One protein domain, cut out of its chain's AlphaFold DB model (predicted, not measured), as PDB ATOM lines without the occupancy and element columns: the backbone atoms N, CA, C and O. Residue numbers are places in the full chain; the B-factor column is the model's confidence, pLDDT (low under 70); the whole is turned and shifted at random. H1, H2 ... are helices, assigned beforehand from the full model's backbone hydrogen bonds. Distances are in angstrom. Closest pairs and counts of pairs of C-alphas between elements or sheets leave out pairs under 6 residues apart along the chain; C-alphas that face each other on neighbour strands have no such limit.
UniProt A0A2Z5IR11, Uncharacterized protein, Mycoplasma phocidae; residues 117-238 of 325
ATOM      1  N   ILE A 117     285.899 331.974 282.214       79.12
ATOM      2  CA  ILE A 117     285.090 332.473 281.101       79.12
ATOM      3  C   ILE A 117     283.628 332.394 281.540       79.12
ATOM      4  O   ILE A 117     283.039 331.315 281.555       79.12
ATOM      5  N   LEU A 118     283.053 333.537 281.912       85.75
ATOM      6  CA  LEU A 118     281.643 333.644 282.280       85.75
ATOM      7  C   LEU A 118     280.751 333.513 281.040       85.75
ATOM      8  O   LEU A 118     281.035 334.098 279.990       85.75
ATOM      9  N   THR A 119     279.632 332.801 281.171       89.69
ATOM     10  CA  THR A 119     278.553 332.863 280.174       89.69
ATOM     11  C   THR A 119     277.949 334.275 280.129       89.69
ATOM     12  O   THR A 119     278.078 335.024 281.103       89.69
ATOM     13  N   PRO A 120     277.248 334.670 279.046       88.00
ATOM     14  CA  PRO A 120     276.564 335.965 278.990       88.00
ATOM     15  C   PRO A 120     275.649 336.212 280.200       88.00
ATOM     16  O   PRO A 120     275.730 337.257 280.834       88.00
ATOM     17  N   GLU A 121     274.866 335.213 280.610       87.56
ATOM     18  CA  GLU A 121     273.988 335.312 281.785       87.56
ATOM     19  C   GLU A 121     274.768 335.506 283.093       87.56
ATOM     20  O   GLU A 121     274.397 336.325 283.936       87.56
ATOM     21  N   GLN A 122     275.882 334.787 283.265       90.44
ATOM     22  CA  GLN A 122     276.747 334.941 284.435       90.44
ATOM     23  C   GLN A 122     277.421 336.316 284.463       90.44
ATOM     24  O   GLN A 122     277.544 336.912 285.532       90.44
ATOM     25  N   LYS A 123     277.813 336.846 283.299       91.00
ATOM     26  CA  LYS A 123     278.379 338.191 283.151       91.00
ATOM     27  C   LYS A 123     277.364 339.262 283.559       91.00
ATOM     28  O   LYS A 123     277.703 340.145 284.341       91.00
ATOM     29  N   ILE A 124     276.115 339.146 283.107       89.94
ATOM     30  CA  ILE A 124     275.027 340.063 283.483       89.94
ATOM     31  C   ILE A 124     274.726 339.987 284.980       89.94
ATOM     32  O   ILE A 124     274.652 341.017 285.653       89.94
ATOM     33  N   LYS A 125     274.657 338.777 285.544       90.50
ATOM     34  CA  LYS A 125     274.507 338.601 286.994       90.50
ATOM     35  C   LYS A 125     275.662 339.236 287.775       90.50
ATOM     36  O   LYS A 125     275.423 339.864 288.806       90.50
ATOM     37  N   GLN A 126     276.893 339.108 287.284       91.88
ATOM     38  CA  GLN A 126     278.059 339.743 287.894       91.88
ATOM     39  C   GLN A 126     277.979 341.273 287.811       91.88
ATOM     40  O   GLN A 126     278.282 341.939 288.794       91.88
ATOM     41  N   TYR A 127     277.514 341.844 286.697       92.44
ATOM     42  CA  TYR A 127     277.330 343.295 286.567       92.44
ATOM     43  C   TYR A 127     276.305 343.846 287.556       92.44
ATOM     44  O   TYR A 127     276.570 344.872 288.180       92.44
ATOM     45  N   HIS A 128     275.200 343.135 287.776       91.56
ATOM     46  CA  HIS A 128     274.261 343.480 288.843       91.56
ATOM     47  C   HIS A 128     274.889 343.406 290.229       91.56
ATOM     48  O   HIS A 128     274.717 344.329 291.021       91.56
ATOM     49  N   LYS A 129     275.639 342.334 290.520       92.88
ATOM     50  CA  LYS A 129     276.358 342.210 291.793       92.88
ATOM     51  C   LYS A 129     277.311 343.397 291.988       92.88
ATOM     52  O   LYS A 129     277.317 344.008 293.052       92.88
ATOM     53  N   ASP A 130     278.073 343.750 290.959       93.44
ATOM     54  CA  ASP A 130     279.040 344.843 291.024       93.44
ATOM     55  C   ASP A 130     278.359 346.202 291.235       93.44
ATOM     56  O   ASP A 130     278.811 346.972 292.077       93.44
ATOM     57  N   LEU A 131     277.260 346.485 290.523       93.25
ATOM     58  CA  LEU A 131     276.457 347.700 290.716       93.25
ATOM     59  C   LEU A 131     275.870 347.776 292.118       93.25
ATOM     60  O   LEU A 131     275.942 348.821 292.758       93.25
ATOM     61  N   LEU A 132     275.347 346.660 292.615       94.50
ATOM     62  CA  LEU A 132     274.786 346.581 293.951       94.50
ATOM     63  C   LEU A 132     275.828 346.935 295.021       94.50
ATOM     64  O   LEU A 132     275.588 347.807 295.855       94.50
ATOM     65  N   TYR A 133     276.997 346.292 295.004       95.38
ATOM     66  CA  TYR A 133     278.042 346.569 295.997       95.38
ATOM     67  C   TYR A 133     278.685 347.943 295.816       95.38
ATOM     68  O   TYR A 133     279.049 348.577 296.805       95.38
ATOM     69  N   PHE A 134     278.775 348.433 294.581       95.69
ATOM     70  CA  PHE A 134     279.184 349.801 294.288       95.69
ATOM     71  C   PHE A 134     278.215 350.820 294.905       95.69
ATOM     72  O   PHE A 134     278.648 351.709 295.638       95.69
ATOM     73  N   ASN A 135     276.908 350.650 294.697       94.88
ATOM     74  CA  ASN A 135     275.883 351.509 295.286       94.88
ATOM     75  C   ASN A 135     275.901 351.441 296.809       94.88
ATOM     76  O   ASN A 135     275.917 352.483 297.454       94.88
ATOM     77  N   LEU A 136     275.956 350.237 297.388       95.38
ATOM     78  CA  LEU A 136     276.058 350.057 298.837       95.38
ATOM     79  C   LEU A 136     277.290 350.764 299.406       95.38
ATOM     80  O   LEU A 136     277.180 351.437 300.429       95.38
ATOM     81  N   TYR A 137     278.448 350.648 298.752       95.19
ATOM     82  CA  TYR A 137     279.677 351.307 299.191       95.19
ATOM     83  C   TYR A 137     279.521 352.827 299.204       95.19
ATOM     84  O   TYR A 137     279.685 353.448 300.253       95.19
ATOM     85  N   TYR A 138     279.134 353.429 298.078       92.94
ATOM     86  CA  TYR A 138     279.013 354.884 297.994       92.94
ATOM     87  C   TYR A 138     277.873 355.434 298.852       92.94
ATOM     88  O   TYR A 138     278.066 356.456 299.500       92.94
ATOM     89  N   LEU A 139     276.725 354.755 298.931       91.81
ATOM     90  CA  LEU A 139     275.624 355.159 299.811       91.81
ATOM     91  C   LEU A 139     276.036 355.114 301.280       91.81
ATOM     92  O   LEU A 139     275.806 356.079 302.003       91.81
ATOM     93  N   THR A 140     276.650 354.020 301.735       91.81
ATOM     94  CA  THR A 140     277.062 353.902 303.142       91.81
ATOM     95  C   THR A 140     278.166 354.890 303.493       91.81
ATOM     96  O   THR A 140     278.091 355.534 304.539       91.81
ATOM     97  N   GLU A 141     279.157 355.075 302.621       89.31
ATOM     98  CA  GLU A 141     280.202 356.077 302.825       89.31
ATOM     99  C   GLU A 141     279.628 357.494 302.816       89.31
ATOM    100  O   GLU A 141     279.944 358.275 303.712       89.31
ATOM    101  N   PHE A 142     278.726 357.815 301.889       87.06
ATOM    102  CA  PHE A 142     278.054 359.111 301.845       87.06
ATOM    103  C   PHE A 142     277.234 359.360 303.119       87.06
ATOM    104  O   PHE A 142     277.403 360.402 303.753       87.06
ATOM    105  N   ILE A 143     276.436 358.374 303.554       84.88
ATOM    106  CA  ILE A 143     275.629 358.421 304.787       84.88
ATOM    107  C   ILE A 143     276.478 358.642 306.020       84.88
ATOM    108  O   ILE A 143     276.146 359.490 306.853       84.88
ATOM    109  N   ILE A 144     277.591 357.930 306.126       84.50
ATOM    110  CA  ILE A 144     278.380 357.973 307.346       84.50
ATOM    111  C   ILE A 144     279.337 359.169 307.380       84.50
ATOM    112  O   ILE A 144     279.531 359.766 308.437       84.50
ATOM    113  N   GLN A 145     279.967 359.516 306.255       81.69
ATOM    114  CA  GLN A 145     280.967 360.589 306.214       81.69
ATOM    115  C   GLN A 145     280.346 361.980 306.142       81.69
ATOM    116  O   GLN A 145     280.933 362.931 306.652       81.69
ATOM    117  N   ASN A 146     279.182 362.107 305.507       75.94
ATOM    118  CA  ASN A 146     278.603 363.400 305.165       75.94
ATOM    119  C   ASN A 146     277.167 363.576 305.691       75.94
ATOM    120  O   ASN A 146     276.299 364.027 304.941       75.94
ATOM    121  N   PRO A 147     276.880 363.287 306.979       68.31
ATOM    122  CA  PRO A 147     275.525 363.360 307.530       68.31
ATOM    123  C   PRO A 147     274.897 364.762 307.419       68.31
ATOM    124  O   PRO A 147     273.677 364.887 307.336       68.31
ATOM    125  N   MET A 148     275.716 365.820 307.352       65.94
ATOM    126  CA  MET A 148     275.246 367.193 307.126       65.94
ATOM    127  C   MET A 148     274.866 367.483 305.668       65.94
ATOM    128  O   MET A 148     273.935 368.244 305.404       65.94
ATOM    129  N   THR A 149     275.545 366.844 304.717       64.12
ATOM    130  CA  THR A 149     275.380 367.082 303.278       64.12
ATOM    131  C   THR A 149     274.043 366.547 302.752       64.12
ATOM    132  O   THR A 149     273.523 367.096 301.782       64.12
ATOM    133  N   PHE A 150     273.422 365.574 303.440       58.34
ATOM    134  CA  PHE A 150     272.076 365.056 303.127       58.34
ATOM    135  C   PHE A 150     271.038 366.150 302.949       58.34
ATOM    136  O   PHE A 150     270.291 366.154 301.978       58.34
ATOM    137  N   LYS A 151     270.996 367.095 303.890       60.41
ATOM    138  CA  LYS A 151     269.993 368.160 303.873       60.41
ATOM    139  C   LYS A 151     270.271 369.235 302.830       60.41
ATOM    140  O   LYS A 151     269.355 369.967 302.476       60.41
ATOM    141  N   ILE A 152     271.522 369.380 302.406       59.97
ATOM    142  CA  ILE A 152     271.942 370.497 301.557       59.97
ATOM    143  C   ILE A 152     271.877 370.100 300.086       59.97
ATOM    144  O   ILE A 152     271.429 370.895 299.267       59.97
ATOM    145  N   VAL A 153     272.321 368.886 299.751       59.97
ATOM    146  CA  VAL A 153     272.491 368.477 298.351       59.97
ATOM    147  C   VAL A 153     271.198 367.919 297.769       59.97
ATOM    148  O   VAL A 153     270.830 368.325 296.674       59.97
ATOM    149  N   LEU A 154     270.476 367.062 298.499       63.97
ATOM    150  CA  LEU A 154     269.162 366.553 298.090       63.97
ATOM    151  C   LEU A 154     268.270 366.305 299.326       63.97
ATOM    152  O   LEU A 154     268.129 365.160 299.762       63.97
ATOM    153  N   PRO A 155     267.664 367.356 299.913       66.06
ATOM    154  CA  PRO A 155     266.911 367.247 301.169       66.06
ATOM    155  C   PRO A 155     265.758 366.239 301.124       66.06
ATOM    156  O   PRO A 155     265.445 365.632 302.149       66.06
ATOM    157  N   ASP A 156     265.156 366.058 299.948       72.25
ATOM    158  CA  ASP A 156     263.982 365.207 299.741       72.25
ATOM    159  C   ASP A 156     264.324 363.841 299.124       72.25
ATOM    160  O   ASP A 156     263.426 363.043 298.853       72.25
ATOM    161  N   TYR A 157     265.608 363.549 298.885       78.94
ATOM    162  CA  TYR A 157     265.992 362.283 298.270       78.94
ATOM    163  C   TYR A 157     265.969 361.132 299.291       78.94
ATOM    164  O   TYR A 157     266.539 361.260 300.383       78.94
ATOM    165  N   PRO A 158     265.336 359.989 298.964       85.88
ATOM    166  CA  PRO A 158     265.070 358.919 299.919       85.88
ATOM    167  C   PRO A 158     266.286 357.987 300.104       85.88
ATOM    168  O   PRO A 158     266.228 356.783 299.863       85.88
ATOM    169  N   TYR A 159     267.430 358.536 300.531       84.44
ATOM    170  CA  TYR A 159     268.696 357.795 300.664       84.44
ATOM    171  C   TYR A 159     268.597 356.539 301.545       84.44
ATOM    172  O   TYR A 159     269.306 355.560 301.309       84.44
ATOM    173  N   PHE A 160     267.751 356.561 302.577       84.94
ATOM    174  CA  PHE A 160     267.578 355.430 303.492       84.94
ATOM    175  C   PHE A 160     266.765 354.315 302.855       84.94
ATOM    176  O   PHE A 160     267.109 353.139 302.989       84.94
ATOM    177  N   GLU A 161     265.720 354.685 302.130       89.62
ATOM    178  CA  GLU A 161     264.910 353.781 301.336       89.62
ATOM    179  C   GLU A 161     265.761 353.140 300.238       89.62
ATOM    180  O   GLU A 161     265.656 351.934 300.027       89.62
ATOM    181  N   GLU A 162     266.665 353.902 299.618       91.19
ATOM    182  CA  GLU A 162     267.605 353.391 298.617       91.19
ATOM    183  C   GLU A 162     268.656 352.453 299.209       91.19
ATOM    184  O   GLU A 162     268.914 351.374 298.663       91.19
ATOM    185  N   LEU A 163     269.231 352.798 300.364       92.25
ATOM    186  CA  LEU A 163     270.130 351.898 301.083       92.25
ATOM    187  C   LEU A 163     269.407 350.594 301.455       92.25
ATOM    188  O   LEU A 163     269.927 349.504 301.213       92.25
ATOM    189  N   ASN A 164     268.189 350.689 301.990       93.00
ATOM    190  CA  ASN A 164     267.379 349.528 302.352       93.00
ATOM    191  C   ASN A 164     266.983 348.699 301.119       93.00
ATOM    192  O   ASN A 164     267.016 347.470 301.178       93.00
ATOM    193  N   PHE A 165     266.643 349.337 299.997       93.69
ATOM    194  CA  PHE A 165     266.376 348.656 298.732       93.69
ATOM    195  C   PHE A 165     267.584 347.816 298.312       93.69
ATOM    196  O   PHE A 165     267.456 346.600 298.187       93.69
ATOM    197  N   ASN A 166     268.766 348.431 298.208       93.81
ATOM    198  CA  ASN A 166     269.990 347.732 297.822       93.81
ATOM    199  C   ASN A 166     270.297 346.565 298.786       93.81
ATOM    200  O   ASN A 166     270.563 345.449 298.347       93.81
ATOM    201  N   ILE A 167     270.160 346.757 300.101       94.88
ATOM    202  CA  ILE A 167     270.351 345.676 301.087       94.88
ATOM    203  C   ILE A 167     269.418 344.481 300.823       94.88
ATOM    204  O   ILE A 167     269.836 343.330 300.954       94.88
ATOM    205  N   ASN A 168     268.162 344.726 300.447       94.12
ATOM    206  CA  ASN A 168     267.197 343.661 300.170       94.12
ATOM    207  C   ASN A 168     267.449 342.937 298.835       94.12
ATOM    208  O   ASN A 168     266.994 341.804 298.681       94.12
ATOM    209  N   GLU A 169     268.200 343.538 297.910       93.12
ATOM    210  CA  GLU A 169     268.562 342.919 296.629       93.12
ATOM    211  C   GLU A 169     269.751 341.947 296.738       93.12
ATOM    212  O   GLU A 169     269.912 341.088 295.868       93.12
ATOM    213  N   ILE A 170     270.547 342.008 297.818       93.38
ATOM    214  CA  ILE A 170     271.730 341.144 298.027       93.38
ATOM    215  C   ILE A 170     271.438 339.658 297.751       93.38
ATOM    216  O   ILE A 170     272.168 339.072 296.952       93.38
ATOM    217  N   PRO A 171     270.377 339.023 298.289       93.44
ATOM    218  CA  PRO A 171     270.149 337.590 298.087       93.44
ATOM    219  C   PRO A 171     269.917 337.180 296.628       93.44
ATOM    220  O   PRO A 171     270.162 336.023 296.276       93.44
ATOM    221  N   LYS A 172     269.452 338.098 295.768       90.88
ATOM    222  CA  LYS A 172     269.217 337.814 294.342       90.88
ATOM    223  C   LYS A 172     270.532 337.607 293.590       90.88
ATOM    224  O   LYS A 172     270.625 336.753 292.704       90.88
ATOM    225  N   TYR A 173     271.560 338.362 293.969       89.38
ATOM    226  CA  TYR A 173     272.828 338.426 293.243       89.38
ATOM    227  C   TYR A 173     273.994 337.781 294.001       89.38
ATOM    228  O   TYR A 173     274.952 337.337 293.369       89.38
ATOM    229  N   ASP A 174     273.887 337.643 295.324       87.69
ATOM    230  CA  ASP A 174     274.940 337.137 296.202       87.69
ATOM    231  C   ASP A 174     274.394 336.345 297.406       87.69
ATOM    232  O   ASP A 174     274.356 336.792 298.554       87.69
ATOM    233  N   ASN A 175     273.995 335.105 297.135       83.00
ATOM    234  CA  ASN A 175     273.427 334.190 298.127       83.00
ATOM    235  C   ASN A 175     274.400 333.769 299.247       83.00
ATOM    236  O   ASN A 175     273.957 333.262 300.280       83.00
ATOM    237  N   LYS A 176     275.714 333.959 299.071       84.69
ATOM    238  CA  LYS A 176     276.724 333.634 300.094       84.69
ATOM    239  C   LYS A 176     276.648 334.593 301.281       84.69
ATOM    240  O   LYS A 176     277.015 334.229 302.394       84.69
ATOM    241  N   ASN A 177     276.106 335.785 301.049       80.56
ATOM    242  CA  ASN A 177     276.087 336.889 301.993       80.56
ATOM    243  C   ASN A 177     274.688 337.130 302.589       80.56
ATOM    244  O   ASN A 177     274.340 338.247 302.944       80.56
ATOM    245  N   ASN A 178     273.870 336.091 302.785       76.81
ATOM    246  CA  ASN A 178     272.518 336.253 303.351       76.81
ATOM    247  C   ASN A 178     272.502 336.875 304.763       76.81
ATOM    248  O   ASN A 178     271.582 337.617 305.103       76.81
ATOM    249  N   ASN A 179     273.534 336.630 305.580       85.12
ATOM    250  CA  ASN A 179     273.684 337.278 306.891       85.12
ATOM    251  C   ASN A 179     274.054 338.774 306.775       85.12
ATOM    252  O   ASN A 179     273.954 339.525 307.739       85.12
ATOM    253  N   LEU A 180     274.465 339.238 305.594       89.38
ATOM    254  CA  LEU A 180     274.747 340.649 305.342       89.38
ATOM    255  C   LEU A 180     273.462 341.482 305.362       89.38
ATOM    256  O   LEU A 180     273.475 342.618 305.824       89.38
ATOM    257  N   VAL A 181     272.337 340.898 304.933       91.75
ATOM    258  CA  VAL A 181     271.032 341.573 304.898       91.75
ATOM    259  C   VAL A 181     270.579 341.978 306.299       91.75
ATOM    260  O   VAL A 181     270.149 343.112 306.504       91.75
ATOM    261  N   SER A 182     270.688 341.076 307.280       91.69
ATOM    262  CA  SER A 182     270.311 341.372 308.669       91.69
ATOM    263  C   SER A 182     271.186 342.487 309.247       91.69
ATOM    264  O   SER A 182     270.660 343.441 309.815       91.69
ATOM    265  N   LYS A 183     272.504 342.432 309.019       92.44
ATOM    266  CA  LYS A 183     273.455 343.454 309.481       92.44
ATOM    267  C   LYS A 183     273.286 344.808 308.799       92.44
ATOM    268  O   LYS A 183     273.399 345.834 309.468       92.44
ATOM    269  N   GLY A 184     272.945 344.823 307.515       92.44
ATOM    270  CA  GLY A 184     272.575 346.044 306.807       92.44
ATOM    271  C   GLY A 184     271.304 346.671 307.376       92.44
ATOM    272  O   GLY A 184     271.268 347.872 307.630       92.44
ATOM    273  N   LYS A 185     270.274 345.863 307.652       92.81
ATOM    274  CA  LYS A 185     269.027 346.343 308.272       92.81
ATOM    275  C   LYS A 185     269.241 346.882 309.684       92.81
ATOM    276  O   LYS A 185     268.639 347.891 310.040       92.81
ATOM    277  N   GLU A 186     270.106 346.242 310.473       92.31
ATOM    278  CA  GLU A 186     270.526 346.760 311.780       92.31
ATOM    279  C   GLU A 186     271.159 348.156 311.641       92.31
ATOM    280  O   GLU A 186     270.780 349.060 312.384       92.31
ATOM    281  N   LEU A 187     272.057 348.354 310.664       91.56
ATOM    282  CA  LEU A 187     272.667 349.661 310.385       91.56
ATOM    283  C   LEU A 187     271.613 350.717 310.025       91.56
ATOM    284  O   LEU A 187     271.597 351.783 310.636       91.56
ATOM    285  N   VAL A 188     270.719 350.423 309.075       90.75
ATOM    286  CA  VAL A 188     269.648 351.355 308.667       90.75
ATOM    287  C   VAL A 188     268.789 351.752 309.870       90.75
ATOM    288  O   VAL A 188     268.588 352.940 310.113       90.75
ATOM    289  N   SER A 189     268.363 350.775 310.676       91.00
ATOM    290  CA  SER A 189     267.548 351.021 311.871       91.00
ATOM    291  C   SER A 189     268.249 351.921 312.889       91.00
ATOM    292  O   SER A 189     267.612 352.771 313.512       91.00
ATOM    293  N   ASP A 190     269.554 351.752 313.090       88.69
ATOM    294  CA  ASP A 190     270.294 352.577 314.040       88.69
ATOM    295  C   ASP A 190     270.496 354.006 313.530       88.69
ATOM    296  O   ASP A 190     270.357 354.948 314.316       88.69
ATOM    297  N   ILE A 191     270.708 354.195 312.224       84.88
ATOM    298  CA  ILE A 191     270.754 355.540 311.639       84.88
ATOM    299  C   ILE A 191     269.387 356.232 311.758       84.88
ATOM    300  O   ILE A 191     269.320 357.400 312.146       84.88
ATOM    301  N   GLU A 192     268.284 355.520 311.511       84.19
ATOM    302  CA  GLU A 192     266.926 356.050 311.693       84.19
ATOM    303  C   GLU A 192     266.650 356.461 313.146       84.19
ATOM    304  O   GLU A 192     266.114 357.544 313.392       84.19
ATOM    305  N   LYS A 193     267.059 355.648 314.129       86.25
ATOM    306  CA  LYS A 193     266.933 356.003 315.555       86.25
ATOM    307  C   LYS A 193     267.709 357.270 315.888       86.25
ATOM    308  O   LYS A 193     267.191 358.122 316.613       86.25
ATOM    309  N   ILE A 194     268.930 357.401 315.369       82.44
ATOM    310  CA  ILE A 194     269.753 358.602 315.548       82.44
ATOM    311  C   ILE A 194     269.039 359.821 314.939       82.44
ATOM    312  O   ILE A 194     268.885 360.838 315.618       82.44
ATOM    313  N   LYS A 195     268.500 359.694 313.719       77.81
ATOM    314  CA  LYS A 195     267.725 360.745 313.036       77.81
ATOM    315  C   LYS A 195     266.502 361.194 313.846       77.81
ATOM    316  O   LYS A 195     266.308 362.394 314.042       77.81
ATOM    317  N   ILE A 196     265.704 360.248 314.349       81.00
ATOM    318  CA  ILE A 196     264.501 360.525 315.154       81.00
ATOM    319  C   ILE A 196     264.875 361.218 316.470       81.00
ATOM    320  O   ILE A 196     264.264 362.221 316.839       81.00
ATOM    321  N   LYS A 197     265.896 360.711 317.171       79.62
ATOM    322  CA  LYS A 197     266.303 361.207 318.494       79.62
ATOM    323  C   LYS A 197     266.786 362.662 318.470       79.62
ATOM    324  O   LYS A 197     266.574 363.376 319.445       79.62
ATOM    325  N   HIS A 198     267.406 363.100 317.376       69.88
ATOM    326  CA  HIS A 198     267.992 364.443 317.248       69.88
ATOM    327  C   HIS A 198     267.151 365.406 316.392       69.88
ATOM    328  O   HIS A 198     267.625 366.465 315.979       69.88
ATOM    329  N   ASN A 199     265.880 365.057 316.162       66.06
ATOM    330  CA  ASN A 199     264.835 365.913 315.603       66.06
ATOM    331  C   ASN A 199     265.264 366.736 314.375       66.06
ATOM    332  O   ASN A 199     265.016 367.935 314.355       66.06
ATOM    333  N   ASN A 200     265.925 366.117 313.384       63.50
ATOM    334  CA  ASN A 200     266.423 366.662 312.101       63.50
ATOM    335  C   ASN A 200     267.221 367.993 312.114       63.50
ATOM    336  O   ASN A 200     267.907 368.274 311.137       63.50
ATOM    337  N   ASN A 201     267.132 368.842 313.132       62.44
ATOM    338  CA  ASN A 201     267.534 370.247 313.121       62.44
ATOM    339  C   ASN A 201     268.855 370.484 313.850       62.44
ATOM    340  O   ASN A 201     269.432 371.553 313.694       62.44
ATOM    341  N   ASP A 202     269.348 369.486 314.581       68.06
ATOM    342  CA  ASP A 202     270.612 369.551 315.305       68.06
ATOM    343  C   ASP A 202     271.672 368.659 314.631       68.06
ATOM    344  O   ASP A 202     272.035 367.579 315.103       68.06
ATOM    345  N   LEU A 203     272.093 369.085 313.432       63.03
ATOM    346  CA  LEU A 203     272.988 368.322 312.553       63.03
ATOM    347  C   LEU A 203     274.421 368.201 313.079       63.03
ATOM    348  O   LEU A 203     275.095 367.204 312.801       63.03
ATOM    349  N   GLU A 204     274.876 369.172 313.867       68.25
ATOM    350  CA  GLU A 204     276.205 369.134 314.482       68.25
ATOM    351  C   GLU A 204     276.307 367.972 315.477       68.25
ATOM    352  O   GLU A 204     277.310 367.257 315.498       68.25
ATOM    353  N   ASN A 205     275.224 367.685 316.207       69.00
ATOM    354  CA  ASN A 205     275.158 366.576 317.157       69.00
ATOM    355  C   ASN A 205     274.917 365.203 316.500       69.00
ATOM    356  O   ASN A 205     275.245 364.173 317.092       69.00
ATOM    357  N   LEU A 206     274.391 365.162 315.271       71.31
ATOM    358  CA  LEU A 206     274.201 363.925 314.496       71.31
ATOM    359  C   LEU A 206     275.524 363.349 313.973       71.31
ATOM    360  O   LEU A 206     275.689 362.129 313.900       71.31
ATOM    361  N   THR A 207     276.469 364.220 313.619       71.94
ATOM    362  CA  THR A 207     277.684 363.832 312.891       71.94
ATOM    363  C   THR A 207     278.582 362.869 313.682       71.94
ATOM    364  O   THR A 207     278.887 361.796 313.158       71.94
ATOM    365  N   PRO A 208     278.946 363.138 314.953       76.19
ATOM    366  CA  PRO A 208     279.761 362.212 315.741       76.19
ATOM    367  C   PRO A 208     279.067 360.871 316.012       76.19
ATOM    368  O   PRO A 208     279.735 359.842 316.084       76.19
ATOM    369  N   LEU A 209     277.735 360.864 316.140       74.50
ATOM    370  CA  LEU A 209     276.953 359.649 316.396       74.50
ATOM    371  C   LEU A 209     276.925 358.732 315.175       74.50
ATOM    372  O   LEU A 209     277.115 357.526 315.306       74.50
ATOM    373  N   ILE A 210     276.723 359.312 313.992       74.00
ATOM    374  CA  ILE A 210     276.719 358.579 312.725       74.00
ATOM    375  C   ILE A 210     278.133 358.097 312.381       74.00
ATOM    376  O   ILE A 210     278.305 356.933 312.025       74.00
ATOM    377  N   ILE A 211     279.163 358.932 312.566       74.75
ATOM    378  CA  ILE A 211     280.567 358.511 312.417       74.75
ATOM    379  C   ILE A 211     280.907 357.401 313.419       74.75
ATOM    380  O   ILE A 211     281.622 356.462 313.074       74.75
ATOM    381  N   GLY A 212     280.343 357.451 314.628       76.50
ATOM    382  CA  GLY A 212     280.466 356.400 315.637       76.50
ATOM    383  C   GLY A 212     280.018 355.017 315.154       76.50
ATOM    384  O   GLY A 212     280.548 354.023 315.637       76.50
ATOM    385  N   LEU A 213     279.143 354.927 314.141       79.62
ATOM    386  CA  LEU A 213     278.725 353.652 313.535       79.62
ATOM    387  C   LEU A 213     279.847 352.958 312.739       79.62
ATOM    388  O   LEU A 213     279.752 351.758 312.477       79.62
ATOM    389  N   LYS A 214     280.913 353.685 312.366       74.25
ATOM    390  CA  LYS A 214     282.173 353.105 311.853       74.25
ATOM    391  C   LYS A 214     283.085 352.577 312.963       74.25
ATOM    392  O   LYS A 214     284.032 351.854 312.655       74.25
ATOM    393  N   GLY A 215     282.845 352.993 314.207       66.38
ATOM    394  CA  GLY A 215     283.731 352.820 315.351       66.38
ATOM    395  C   GLY A 215     283.937 351.374 315.811       66.38
ATOM    396  O   GLY A 215     283.314 350.424 315.341       66.38
ATOM    397  N   ASP A 216     284.870 351.216 316.749       52.53
ATOM    398  CA  ASP A 216     285.504 349.947 317.122       52.53
ATOM    399  C   ASP A 216     284.639 348.935 317.887       52.53
ATOM    400  O   ASP A 216     285.096 347.814 318.118       52.53
ATOM    401  N   ASP A 217     283.393 349.271 318.232       60.41
ATOM    402  CA  ASP A 217     282.463 348.341 318.896       60.41
ATOM    403  C   ASP A 217     282.033 347.173 317.988       60.41
ATOM    404  O   ASP A 217     281.472 346.176 318.447       60.41
ATOM    405  N   GLY A 218     282.343 347.271 316.692       63.53
ATOM    406  CA  GLY A 218     282.217 346.187 315.733       63.53
ATOM    407  C   GLY A 218     280.787 345.906 315.285       63.53
ATOM    408  O   GLY A 218     280.604 345.013 314.452       63.53
ATOM    409  N   LYS A 219     279.783 346.652 315.767       81.44
ATOM    410  CA  LYS A 219     278.369 346.301 315.557       81.44
ATOM    411  C   LYS A 219     278.006 346.214 314.074       81.44
ATOM    412  O   LYS A 219     277.411 345.231 313.635       81.44
ATOM    413  N   HIS A 220     278.433 347.207 313.294       89.06
ATOM    414  CA  HIS A 220     278.217 347.257 311.842       89.06
ATOM    415  C   HIS A 220     279.477 346.925 311.038       89.06
ATOM    416  O   HIS A 220     279.430 346.875 309.809       89.06
ATOM    417  N   ARG A 221     280.600 346.646 311.716       86.50
ATOM    418  CA  ARG A 221     281.904 346.391 311.086       86.50
ATOM    419  C   ARG A 221     281.837 345.254 310.081       86.50
ATOM    420  O   ARG A 221     282.414 345.379 309.011       86.50
ATOM    421  N   MET A 222     281.130 344.168 310.401       87.44
ATOM    422  CA  MET A 222     280.973 343.047 309.471       87.44
ATOM    423  C   MET A 222     280.338 343.510 308.153       87.44
ATOM    424  O   MET A 222     280.887 343.245 307.093       87.44
ATOM    425  N   PHE A 223     279.236 344.264 308.225       91.94
ATOM    426  CA  PHE A 223     278.540 344.762 307.040       91.94
ATOM    427  C   PHE A 223     279.405 345.719 306.214       91.94
ATOM    428  O   PHE A 223     279.582 345.517 305.012       91.94
ATOM    429  N   LEU A 224     279.996 346.716 306.873       92.06
ATOM    430  CA  LEU A 224     280.836 347.721 306.221       92.06
ATOM    431  C   LEU A 224     282.096 347.100 305.598       92.06
ATOM    432  O   LEU A 224     282.467 347.451 304.479       92.06
ATOM    433  N   ASN A 225     282.731 346.141 306.281       91.12
ATOM    434  CA  ASN A 225     283.909 345.454 305.758       91.12
ATOM    435  C   ASN A 225     283.572 344.579 304.556       91.12
ATOM    436  O   ASN A 225     284.316 344.618 303.584       91.12
ATOM    437  N   THR A 226     282.463 343.832 304.586       92.38
ATOM    438  CA  THR A 226     282.059 343.007 303.440       92.38
ATOM    439  C   THR A 226     281.753 343.870 302.219       92.38
ATOM    440  O   THR A 226     282.241 343.568 301.135       92.38
ATOM    441  N   ILE A 227     281.029 344.984 302.379       94.31
ATOM    442  CA  ILE A 227     280.784 345.915 301.266       94.31
ATOM    443  C   ILE A 227     282.099 346.466 300.717       94.31
ATOM    444  O   ILE A 227     282.310 346.471 299.506       94.31
ATOM    445  N   LYS A 228     283.003 346.899 301.601       92.88
ATOM    446  CA  LYS A 228     284.317 347.413 301.211       92.88
ATOM    447  C   LYS A 228     285.172 346.353 300.515       92.88
ATOM    448  O   LYS A 228     285.911 346.688 299.592       92.88
ATOM    449  N   GLU A 229     285.095 345.098 300.943       92.50
ATOM    450  CA  GLU A 229     285.815 343.980 300.336       92.50
ATOM    451  C   GLU A 229     285.276 343.651 298.942       92.50
ATOM    452  O   GLU A 229     286.063 343.553 298.005       92.50
ATOM    453  N   GLU A 230     283.957 343.546 298.778       93.19
ATOM    454  CA  GLU A 230     283.316 343.283 297.483       93.19
ATOM    455  C   GLU A 230     283.553 344.438 296.498       93.19
ATOM    456  O   GLU A 230     283.978 344.213 295.362       93.19
ATOM    457  N   TYR A 231     283.417 345.687 296.954       92.25
ATOM    458  CA  TYR A 231     283.828 346.865 296.186       92.25
ATOM    459  C   TYR A 231     285.324 346.828 295.834       92.25
ATOM    460  O   TYR A 231     285.723 347.092 294.698       92.25
ATOM    461  N   GLY A 232     286.171 346.436 296.787       89.50
ATOM    462  CA  GLY A 232     287.601 346.249 296.571       89.50
ATOM    463  C   GLY A 232     287.899 345.173 295.525       89.50
ATOM    464  O   GLY A 232     288.790 345.362 294.703       89.50
ATOM    465  N   ASN A 233     287.146 344.074 295.507       89.69
ATOM    466  CA  ASN A 233     287.269 343.012 294.507       89.69
ATOM    467  C   ASN A 233     286.888 343.505 293.109       89.69
ATOM    468  O   ASN A 233     287.583 343.178 292.148       89.69
ATOM    469  N   PHE A 234     285.870 344.360 293.000       86.38
ATOM    470  CA  PHE A 234     285.572 345.063 291.755       86.38
ATOM    471  C   PHE A 234     286.755 345.943 291.305       86.38
ATOM    472  O   PHE A 234     287.200 345.840 290.159       86.38
ATOM    473  N   ILE A 235     287.319 346.752 292.208       86.19
ATOM    474  CA  ILE A 235     288.425 347.670 291.885       86.19
ATOM    475  C   ILE A 235     289.746 346.957 291.609       86.19
ATOM    476  O   ILE A 235     290.558 347.478 290.849       86.19
ATOM    477  N   LYS A 236     289.998 345.773 292.176       84.06
ATOM    478  CA  LYS A 236     291.230 345.001 291.913       84.06
ATOM    479  C   LYS A 236     291.441 344.719 290.422       84.06
ATOM    480  O   LYS A 236     292.584 344.596 289.992       84.06
ATOM    481  N   ASN A 237     290.362 344.674 289.642       73.94
ATOM    482  CA  ASN A 237     290.411 344.478 288.193       73.94
ATOM    483  C   ASN A 237     290.772 345.758 287.414       73.94
ATOM    484  O   ASN A 237     290.984 345.708 286.202       73.94
ATOM    485  N   ILE A 238     290.861 346.903 288.094       80.00
ATOM    486  CA  ILE A 238     291.338 348.179 287.558       80.00
ATOM    487  C   ILE A 238     292.830 348.294 287.894       80.00
ATOM    488  O   ILE A 238     293.237 348.128 289.048       80.00
TER     489      ILE A 238
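Overview. This is residues 117 to 238 of the 325 residues of an uncharacterized protein of Mycoplasma phocidae (UniProt A0A2Z5IR11). Three helices, H1, H3 and H4, run side by side in alternating directions, with H3 between the other two; H6 crosses H1 at a steep tilt and meets H4 with residues 222 to 226 alone. H5 folds back on the end of H4, and the first turns of H1, residues 120 to 124, stick out. The 122 printed residues, with six named helices, H1 to H6 in order, and no named strand, are all helix in class. The whole is compact, with a radius of gyration of the C-alphas of 15.4 A, yet elongated, spanning 52 by 30 by 25 A.

Along the chain. Find C-alpha 120 at (276.564, 335.965, 278.990); from there H1 runs 37.0 A to residue 145. Next come H2, residues 149 to 153, 5.9 A, and H3, residues 159 to 173, 21.1 A. H4, residues 175 to 197, runs 34.6 A; H5, residues 203 to 212, 14.4 A. H6, residues 221 to 236, runs 21.4 A to C-alpha 236 at (291.230, 345.001, 291.913).

Arrangement. Look first at H1: it touches H3 at Lys 129 and Tyr 173, their closest C-alphas, 5.4 A apart, at a shallow tilt of 30 degrees, opposite ways. H3 and H4 are a helical hairpin at 11 degrees, closest at C-alphas 167 and 181, 5.6 A. H6 touches H1 at a steep tilt of 53 degrees, closest at C-alphas 231 and 133, 5.8 A. H2 touches no helix. Every O i to N i+4 pair is within hydrogen-bond range in H1, H2 and H6; in H3 8 of 11, H4 15 of 19, H5 4 of 6.

Size, cuts and confidence. The C-alphas of Ile 117 and Asn 201, the farthest apart, are 52.5 A apart. The printed part has no cut, and no link is long. Confidence is under 70 at residues 147 to 155, 198 to 205 and 215 to 218.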